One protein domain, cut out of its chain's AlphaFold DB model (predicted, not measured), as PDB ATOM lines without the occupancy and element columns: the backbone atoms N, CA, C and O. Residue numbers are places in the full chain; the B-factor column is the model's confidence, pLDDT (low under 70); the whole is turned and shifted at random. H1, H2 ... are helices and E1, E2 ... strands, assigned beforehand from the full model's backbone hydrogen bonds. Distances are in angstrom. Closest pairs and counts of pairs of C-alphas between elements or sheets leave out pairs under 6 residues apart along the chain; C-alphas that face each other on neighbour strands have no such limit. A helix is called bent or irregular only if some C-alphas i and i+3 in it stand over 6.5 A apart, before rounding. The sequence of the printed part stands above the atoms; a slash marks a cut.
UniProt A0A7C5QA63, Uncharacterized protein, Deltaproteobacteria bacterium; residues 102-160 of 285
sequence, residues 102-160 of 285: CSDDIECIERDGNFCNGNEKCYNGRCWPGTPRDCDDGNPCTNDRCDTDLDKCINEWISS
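Overview. This is residues 102 to 160 of the 285 residues of an uncharacterized protein of Deltaproteobacteria bacterium (UniProt A0A7C5QA63). A loose rod with two strand hairpins, one toward each end: H1 packs on the short hairpin E1 and E2, while the longer hairpin E3 and E4 lies well away from them. The long link of residues 129 to 141 runs along the rod to the far end, where the chain folds back into E3. The printed part has 59 residues, with one named helix and four named strands in the order H1, E1, E2, E3, E4, and two antiparallel sheets of two strands each. The class is mixed, helices and strands, though under half of the residues are in named elements; the radius of gyration of the C-alphas is 14.3 A and the spans are 48 by 18 by 10 A.

Along the chain. H1, residues 105 to 112, begins at C-alpha 105 (59.948, 102.073, 65.038) and is 12.1 A long. E1 is residues 121 to 123, 6.1 A, and E2 residues 126 to 128, 6.3 A. E3, residues 142 to 147, is 14.5 A long, and E4, residues 152 to 157, is 16.0 A long and ends at C-alpha 157 (87.862, 110.970, 46.260).

Arrangement. The closest C-alphas of H1 and E1 are those of Asp 105 and Lys 121, 4.7 A; of H1 and E2, those of Cys 108 and Cys 127, 5.4 A. H1 is only just irregular, with C-alphas 109 and 112 6.55 A apart, and 3 of its 4 O i to N i+4 pairs are within hydrogen-bond range. E1 and E2 are an antiparallel hairpin at 137 degrees, with N 121 and O 128 at 2.9 A. E3 and E4 are an antiparallel hairpin at 155 degrees, with N 143 and O 156 at 2.7 A. H1, E1 and E2 are each apart from E3 and E4.

Size, cuts and confidence. The C-alphas of Ser 103 and Ser 160, the two farthest apart, are 48.4 A from each other. The printed part has no cut. The link from E2 to E3 is long. The mean pLDDT of the printed part is 87.5, and no printed residue is under 70.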
ATOM      1  N   CYS A 102      54.318 108.217  67.529       85.69
ATOM      2  CA  CYS A 102      54.703 106.960  66.903       85.69
ATOM      3  C   CYS A 102      54.107 105.772  67.675       85.69
ATOM      4  O   CYS A 102      54.029 105.783  68.911       85.69
ATOM      5  N   SER A 103      53.712 104.732  66.951       89.38
ATOM      6  CA  SER A 103      53.249 103.462  67.510       89.38
ATOM      7  C   SER A 103      54.293 102.347  67.375       89.38
ATOM      8  O   SER A 103      54.335 101.433  68.207       89.38
ATOM      9  N   ASP A 104      55.187 102.465  66.391       89.25
ATOM     10  CA  ASP A 104      56.301 101.555  66.146       89.25
ATOM     11  C   ASP A 104      57.554 102.276  65.607       89.25
ATOM     12  O   ASP A 104      57.550 103.478  65.340       89.25
ATOM     13  N   ASP A 105      58.662 101.537  65.503       88.06
ATOM     14  CA  ASP A 105      59.948 102.073  65.038       88.06
ATOM     15  C   ASP A 105      59.940 102.423  63.532       88.06
ATOM     16  O   ASP A 105      60.691 103.302  63.113       88.06
ATOM     17  N   ILE A 106      59.104 101.767  62.715       86.94
ATOM     18  CA  ILE A 106      59.046 101.984  61.255       86.94
ATOM     19  C   ILE A 106      58.454 103.359  60.955       86.94
ATOM     20  O   ILE A 106      58.986 104.094  60.126       86.94
ATOM     21  N   GLU A 107      57.410 103.737  61.687       86.06
ATOM     22  CA  GLU A 107      56.771 105.047  61.602       86.06
ATOM     23  C   GLU A 107      57.742 106.215  61.827       86.06
ATOM     24  O   GLU A 107      57.564 107.282  61.242       86.06
ATOM     25  N   CYS A 108      58.767 106.031  62.663       85.94
ATOM     26  CA  CYS A 108      59.809 107.036  62.856       85.94
ATOM     27  C   CYS A 108      60.748 107.109  61.651       85.94
ATOM     28  O   CYS A 108      60.900 108.177  61.064       85.94
ATOM     29  N   ILE A 109      61.259 105.953  61.211       83.62
ATOM     30  CA  ILE A 109      62.177 105.839  60.068       83.62
ATOM     31  C   ILE A 109      61.584 106.480  58.801       83.62
ATOM     32  O   ILE A 109      62.285 107.169  58.066       83.62
ATOM     33  N   GLU A 110      60.292 106.280  58.543       81.88
ATOM     34  CA  GLU A 110      59.620 106.845  57.367       81.88
ATOM     35  C   GLU A 110      59.241 108.329  57.529       81.88
ATOM     36  O   GLU A 110      58.929 108.996  56.540       81.88
ATOM     37  N   ARG A 111      59.227 108.869  58.756       78.81
ATOM     38  CA  ARG A 111      58.693 110.211  59.027       78.81
ATOM     39  C   ARG A 111      59.665 111.325  58.690       78.81
ATOM     40  O   ARG A 111      59.228 112.314  58.104       78.81
ATOM     41  N   ASP A 112      60.906 111.239  59.157       78.12
ATOM     42  CA  ASP A 112      61.905 112.274  58.879       78.12
ATOM     43  C   ASP A 112      62.721 111.970  57.615       78.12
ATOM     44  O   ASP A 112      63.354 112.873  57.066       78.12
ATOM     45  N   GLY A 113      62.661 110.718  57.139       80.25
ATOM     46  CA  GLY A 113      63.392 110.237  55.973       80.25
ATOM     47  C   GLY A 113      64.904 110.341  56.141       80.25
ATOM     48  O   GLY A 113      65.624 110.294  55.153       80.25
ATOM     49  N   ASN A 114      65.408 110.533  57.364       87.94
ATOM     50  CA  ASN A 114      66.798 110.865  57.605       87.94
ATOM     51  C   ASN A 114      67.647 109.618  57.809       87.94
ATOM     52  O   ASN A 114      68.067 109.297  58.920       87.94
ATOM     53  N   PHE A 115      68.000 108.964  56.706       88.50
ATOM     54  CA  PHE A 115      68.889 107.806  56.716       88.50
ATOM     55  C   PHE A 115      70.154 108.010  57.568       88.50
ATOM     56  O   PHE A 115      70.628 107.087  58.227       88.50
ATOM     57  N   CYS A 116      70.711 109.214  57.632       91.81
ATOM     58  CA  CYS A 116      71.976 109.445  58.318       91.81
ATOM     59  C   CYS A 116      71.904 109.428  59.846       91.81
ATOM     60  O   CYS A 116      72.927 109.187  60.494       91.81
ATOM     61  N   ASN A 117      70.726 109.617  60.444       88.38
ATOM     62  CA  ASN A 117      70.577 109.609  61.901       88.38
ATOM     63  C   ASN A 117      70.440 108.192  62.500       88.38
ATOM     64  O   ASN A 117      70.392 108.041  63.721       88.38
ATOM     65  N   GLY A 118      70.447 107.155  61.659       87.00
ATOM     66  CA  GLY A 118      70.410 105.761  62.089       87.00
ATOM     67  C   GLY A 118      69.026 105.131  61.990       87.00
ATOM     68  O   GLY A 118      68.160 105.586  61.257       87.00
ATOM     69  N   ASN A 119      68.837 104.010  62.685       88.25
ATOM     70  CA  ASN A 119      67.507 103.430  62.845       88.25
ATOM     71  C   ASN A 119      66.837 104.118  64.029       88.25
ATOM     72  O   ASN A 119      67.236 103.892  65.180       88.25
ATOM     73  N   GLU A 120      65.864 104.969  63.731       90.56
ATOM     74  CA  GLU A 120      65.075 105.652  64.743       90.56
ATOM     75  C   GLU A 120      64.228 104.669  65.553       90.56
ATOM     76  O   GLU A 120      63.869 103.586  65.085       90.56
ATOM     77  N   LYS A 121      63.937 105.041  66.800       89.31
ATOM     78  CA  LYS A 121      63.105 104.242  67.697       89.31
ATOM     79  C   LYS A 121      61.935 105.034  68.217       89.31
ATOM     80  O   LYS A 121      62.100 106.162  68.685       89.31
ATOM     81  N   CYS A 122      60.784 104.387  68.251       90.00
ATOM     82  CA  CYS A 122      59.643 104.917  68.948       90.00
ATOM     83  C   CYS A 122      59.743 104.617  70.444       90.00
ATOM     84  O   CYS A 122      59.746 103.466  70.885       90.00
ATOM     85  N   TYR A 123      59.807 105.668  71.259       89.12
ATOM     86  CA  TYR A 123      59.813 105.541  72.710       89.12
ATOM     87  C   TYR A 123      58.850 106.539  73.349       89.12
ATOM     88  O   TYR A 123      59.044 107.753  73.266       89.12
ATOM     89  N   ASN A 124      57.818 106.008  74.018       87.06
ATOM     90  CA  ASN A 124      56.716 106.768  74.624       87.06
ATOM     91  C   ASN A 124      56.027 107.727  73.636       87.06
ATOM     92  O   ASN A 124      55.831 108.898  73.955       87.06
ATOM     93  N   GLY A 125      55.709 107.249  72.427       83.06
ATOM     94  CA  GLY A 125      55.045 108.058  71.400       83.06
ATOM     95  C   GLY A 125      55.938 109.132  70.775       83.06
ATOM     96  O   GLY A 125      55.450 109.979  70.041       83.06
ATOM     97  N   ARG A 126      57.248 109.135  71.044       83.06
ATOM     98  CA  ARG A 126      58.203 110.072  70.442       83.06
ATOM     99  C   ARG A 126      59.281 109.311  69.681       83.06
ATOM    100  O   ARG A 126      59.824 108.338  70.201       83.06
ATOM    101  N   CYS A 127      59.615 109.796  68.489       85.56
ATOM    102  CA  CYS A 127      60.741 109.295  67.712       85.56
ATOM    103  C   CYS A 127      62.055 109.797  68.303       85.56
ATOM    104  O   CYS A 127      62.234 110.995  68.541       85.56
ATOM    105  N   TRP A 128      62.951 108.861  68.586       84.81
ATOM    106  CA  TRP A 128      64.312 109.133  69.010       84.81
ATOM    107  C   TRP A 128      65.256 108.736  67.883       84.81
ATOM    108  O   TRP A 128      65.192 107.579  67.451       84.81
ATOM    109  N   PRO A 129      66.147 109.643  67.443       84.69
ATOM    110  CA  PRO A 129      67.118 109.309  66.419       84.69
ATOM    111  C   PRO A 129      68.006 108.161  66.897       84.69
ATOM    112  O   PRO A 129      68.290 108.009  68.094       84.69
ATOM    113  N   GLY A 130      68.415 107.335  65.943       87.50
ATOM    114  CA  GLY A 130      69.291 106.206  66.188       87.50
ATOM    115  C   GLY A 130      70.734 106.618  66.483       87.50
ATOM    116  O   GLY A 130      71.068 107.760  66.795       87.50
ATOM    117  N   THR A 131      71.629 105.636  66.390       88.56
ATOM    118  CA  THR A 131      73.061 105.937  66.287       88.56
ATOM    119  C   THR A 131      73.331 106.429  64.868       88.56
ATOM    120  O   THR A 131      73.008 105.675  63.943       88.56
ATOM    121  N   PRO A 132      73.913 107.631  64.680       90.44
ATOM    122  CA  PRO A 132      74.265 108.122  63.357       90.44
ATOM    123  C   PRO A 132      75.083 107.089  62.591       90.44
ATOM    124  O   PRO A 132      75.942 106.418  63.171       90.44
ATOM    125  N   ARG A 133      74.791 106.941  61.300       90.00
ATOM    126  CA  ARG A 133      75.527 106.005  60.450       90.00
ATOM    127  C   ARG A 133      76.956 106.510  60.278       90.00
ATOM    128  O   ARG A 133      77.168 107.653  59.878       90.00
ATOM    129  N   ASP A 134      77.914 105.649  60.603       92.06
ATOM    130  CA  ASP A 134      79.325 105.901  60.351       92.06
ATOM    131  C   ASP A 134      79.643 105.493  58.912       92.06
ATOM    132  O   ASP A 134      79.476 104.328  58.545       92.06
ATOM    133  N   CYS A 135      80.013 106.479  58.099       94.00
ATOM    134  CA  CYS A 135      80.369 106.280  56.698       94.00
ATOM    135  C   CYS A 135      81.883 106.269  56.471       94.00
ATOM    136  O   CYS A 135      82.282 106.108  55.323       94.00
ATOM    137  N   ASP A 136      82.697 106.430  57.525       92.56
ATOM    138  CA  ASP A 136      84.157 106.359  57.432       92.56
ATOM    139  C   ASP A 136      84.575 104.980  56.904       92.56
ATOM    140  O   ASP A 136      84.334 103.947  57.542       92.56
ATOM    141  N   ASP A 137      85.171 104.946  55.713       90.25
ATOM    142  CA  ASP A 137      85.658 103.706  55.104       90.25
ATOM    143  C   ASP A 137      87.121 103.395  55.460       90.25
ATOM    144  O   ASP A 137      87.679 102.374  55.039       90.25
ATOM    145  N   GLY A 138      87.736 104.243  56.287       89.06
ATOM    146  CA  GLY A 138      89.119 104.137  56.722       89.06
ATOM    147  C   GLY A 138      90.136 104.570  55.666       89.06
ATOM    148  O   GLY A 138      91.342 104.448  55.920       89.06
ATOM    149  N   ASN A 139      89.705 105.067  54.502       80.94
ATOM    150  CA  ASN A 139      90.589 105.595  53.478       80.94
ATOM    151  C   ASN A 139      90.823 107.104  53.700       80.94
ATOM    152  O   ASN A 139      89.936 107.922  53.491       80.94
ATOM    153  N   PRO A 140      92.052 107.545  54.029       83.94
ATOM    154  CA  PRO A 140      92.339 108.970  54.229       83.94
ATOM    155  C   PRO A 140      92.221 109.811  52.945       83.94
ATOM    156  O   PRO A 140      92.405 111.029  52.988       83.94
ATOM    157  N   CYS A 141      91.989 109.164  51.803       86.44
ATOM    158  CA  CYS A 141      91.856 109.785  50.497       86.44
ATOM    159  C   CYS A 141      90.424 109.908  49.993       86.44
ATOM    160  O   CYS A 141      90.219 110.392  48.876       86.44
ATOM    161  N   THR A 142      89.445 109.535  50.807       87.44
ATOM    162  CA  THR A 142      88.035 109.802  50.564       87.44
ATOM    163  C   THR A 142      87.527 110.849  51.553       87.44
ATOM    164  O   THR A 142      88.022 111.022  52.664       87.44
ATOM    165  N   ASN A 143      86.584 111.652  51.082       90.19
ATOM    166  CA  ASN A 143      85.762 112.525  51.890       90.19
ATOM    167  C   ASN A 143      84.432 111.809  52.089       90.19
ATOM    168  O   ASN A 143      83.555 111.848  51.218       90.19
ATOM    169  N   ASP A 144      84.333 111.135  53.224       93.31
ATOM    170  CA  ASP A 144      83.192 110.305  53.554       93.31
ATOM    171  C   ASP A 144      82.077 111.156  54.145       93.31
ATOM    172  O   ASP A 144      82.268 111.967  55.059       93.31
ATOM    173  N   ARG A 145      80.875 110.979  53.609       93.25
ATOM    174  CA  ARG A 145      79.665 111.586  54.146       93.25
ATOM    175  C   ARG A 145      78.502 110.626  54.035       93.25
ATOM    176  O   ARG A 145      78.444 109.775  53.151       93.25
ATOM    177  N   CYS A 146      77.524 110.841  54.893       95.00
ATOM    178  CA  CYS A 146      76.229 110.224  54.727       95.00
ATOM    179  C   CYS A 146      75.328 111.119  53.863       95.00
ATOM    180  O   CYS A 146      75.307 112.337  54.048       95.00
ATOM    181  N   ASP A 147      74.616 110.511  52.917       92.81
ATOM    182  CA  ASP A 147      73.672 111.175  52.024       92.81
ATOM    183  C   ASP A 147      72.263 110.629  52.272       92.81
ATOM    184  O   ASP A 147      71.978 109.454  52.020       92.81
ATOM    185  N   THR A 148      71.409 111.496  52.816       91.25
ATOM    186  CA  THR A 148      70.019 111.184  53.155       91.25
ATOM    187  C   THR A 148      69.137 111.048  51.915       91.25
ATOM    188  O   THR A 148      68.242 110.218  51.906       91.25
ATOM    189  N   ASP A 149      69.399 111.806  50.848       89.44
ATOM    190  CA  ASP A 149      68.551 111.792  49.648       89.44
ATOM    191  C   ASP A 149      68.729 110.499  48.834       89.44
ATOM    192  O   ASP A 149      67.830 110.071  48.107       89.44
ATOM    193  N   LEU A 150      69.910 109.884  48.927       90.50
ATOM    194  CA  LEU A 150      70.262 108.643  48.238       90.50
ATOM    195  C   LEU A 150      70.257 107.409  49.151       90.50
ATOM    196  O   LEU A 150      70.651 106.336  48.685       90.50
ATOM    197  N   ASP A 151      69.863 107.561  50.420       91.75
ATOM    198  CA  ASP A 151      69.873 106.517  51.452       91.75
ATOM    199  C   ASP A 151      71.190 105.714  51.494       91.75
ATOM    200  O   ASP A 151      71.199 104.477  51.554       91.75
ATOM    201  N   LYS A 152      72.343 106.396  51.403       92.56
ATOM    202  CA  LYS A 152      73.652 105.724  51.311       92.56
ATOM    203  C   LYS A 152      74.818 106.529  51.878       92.56
ATOM    204  O   LYS A 152      74.780 107.750  51.985       92.56
ATOM    205  N   CYS A 153      75.908 105.823  52.169       94.62
ATOM    206  CA  CYS A 153      77.214 106.439  52.382       94.62
ATOM    207  C   CYS A 153      77.860 106.799  51.038       94.62
ATOM    208  O   CYS A 153      77.807 106.018  50.082       94.62
ATOM    209  N   ILE A 154      78.447 107.992  50.968       93.69
ATOM    210  CA  ILE A 154      79.196 108.498  49.820       93.69
ATOM    211  C   ILE A 154      80.632 108.757  50.250       93.69
ATOM    212  O   ILE A 154      80.870 109.563  51.146       93.69
ATOM    213  N   ASN A 155      81.567 108.155  49.521       92.38
ATOM    214  CA  ASN A 155      82.996 108.241  49.793       92.38
ATOM    215  C   ASN A 155      83.657 108.896  48.573       92.38
ATOM    216  O   ASN A 155      83.992 108.236  47.586       92.38
ATOM    217  N   GLU A 156      83.725 110.227  48.562       88.56
ATOM    218  CA  GLU A 156      84.204 110.988  47.401       88.56
ATOM    219  C   GLU A 156      85.719 111.167  47.427       88.56
ATOM    220  O   GLU A 156      86.276 111.660  48.397       88.56
ATOM    221  N   TRP A 157      86.405 110.843  46.334       82.50
ATOM    222  CA  TRP A 157      87.862 110.970  46.260       82.50
ATOM    223  C   TRP A 157      88.369 112.412  46.420       82.50
ATOM    224  O   TRP A 157      87.928 113.333  45.728       82.50
ATOM    225  N   ILE A 158      89.383 112.591  47.271       82.25
ATOM    226  CA  ILE A 158      90.089 113.860  47.463       82.25
ATOM    227  C   ILE A 158      91.206 113.978  46.420       82.25
ATOM    228  O   ILE A 158      92.151 113.194  46.394       82.25
ATOM    229  N   SER A 159      91.152 115.020  45.590       73.56
ATOM    230  CA  SER A 159      92.100 115.243  44.484       73.56
ATOM    231  C   SER A 159      93.558 115.471  44.907       73.56
ATOM    232  O   SER A 159      94.463 115.324  44.089       73.56
ATOM    233  N   SER A 160      93.807 115.841  46.168       71.12
ATOM    234  CA  SER A 160      95.155 116.033  46.717       71.12
ATOM    235  C   SER A 160      95.802 114.752  47.228       71.12
ATOM    236  O   SER A 160      96.993 114.767  47.542       71.12
TER     237      SER A 160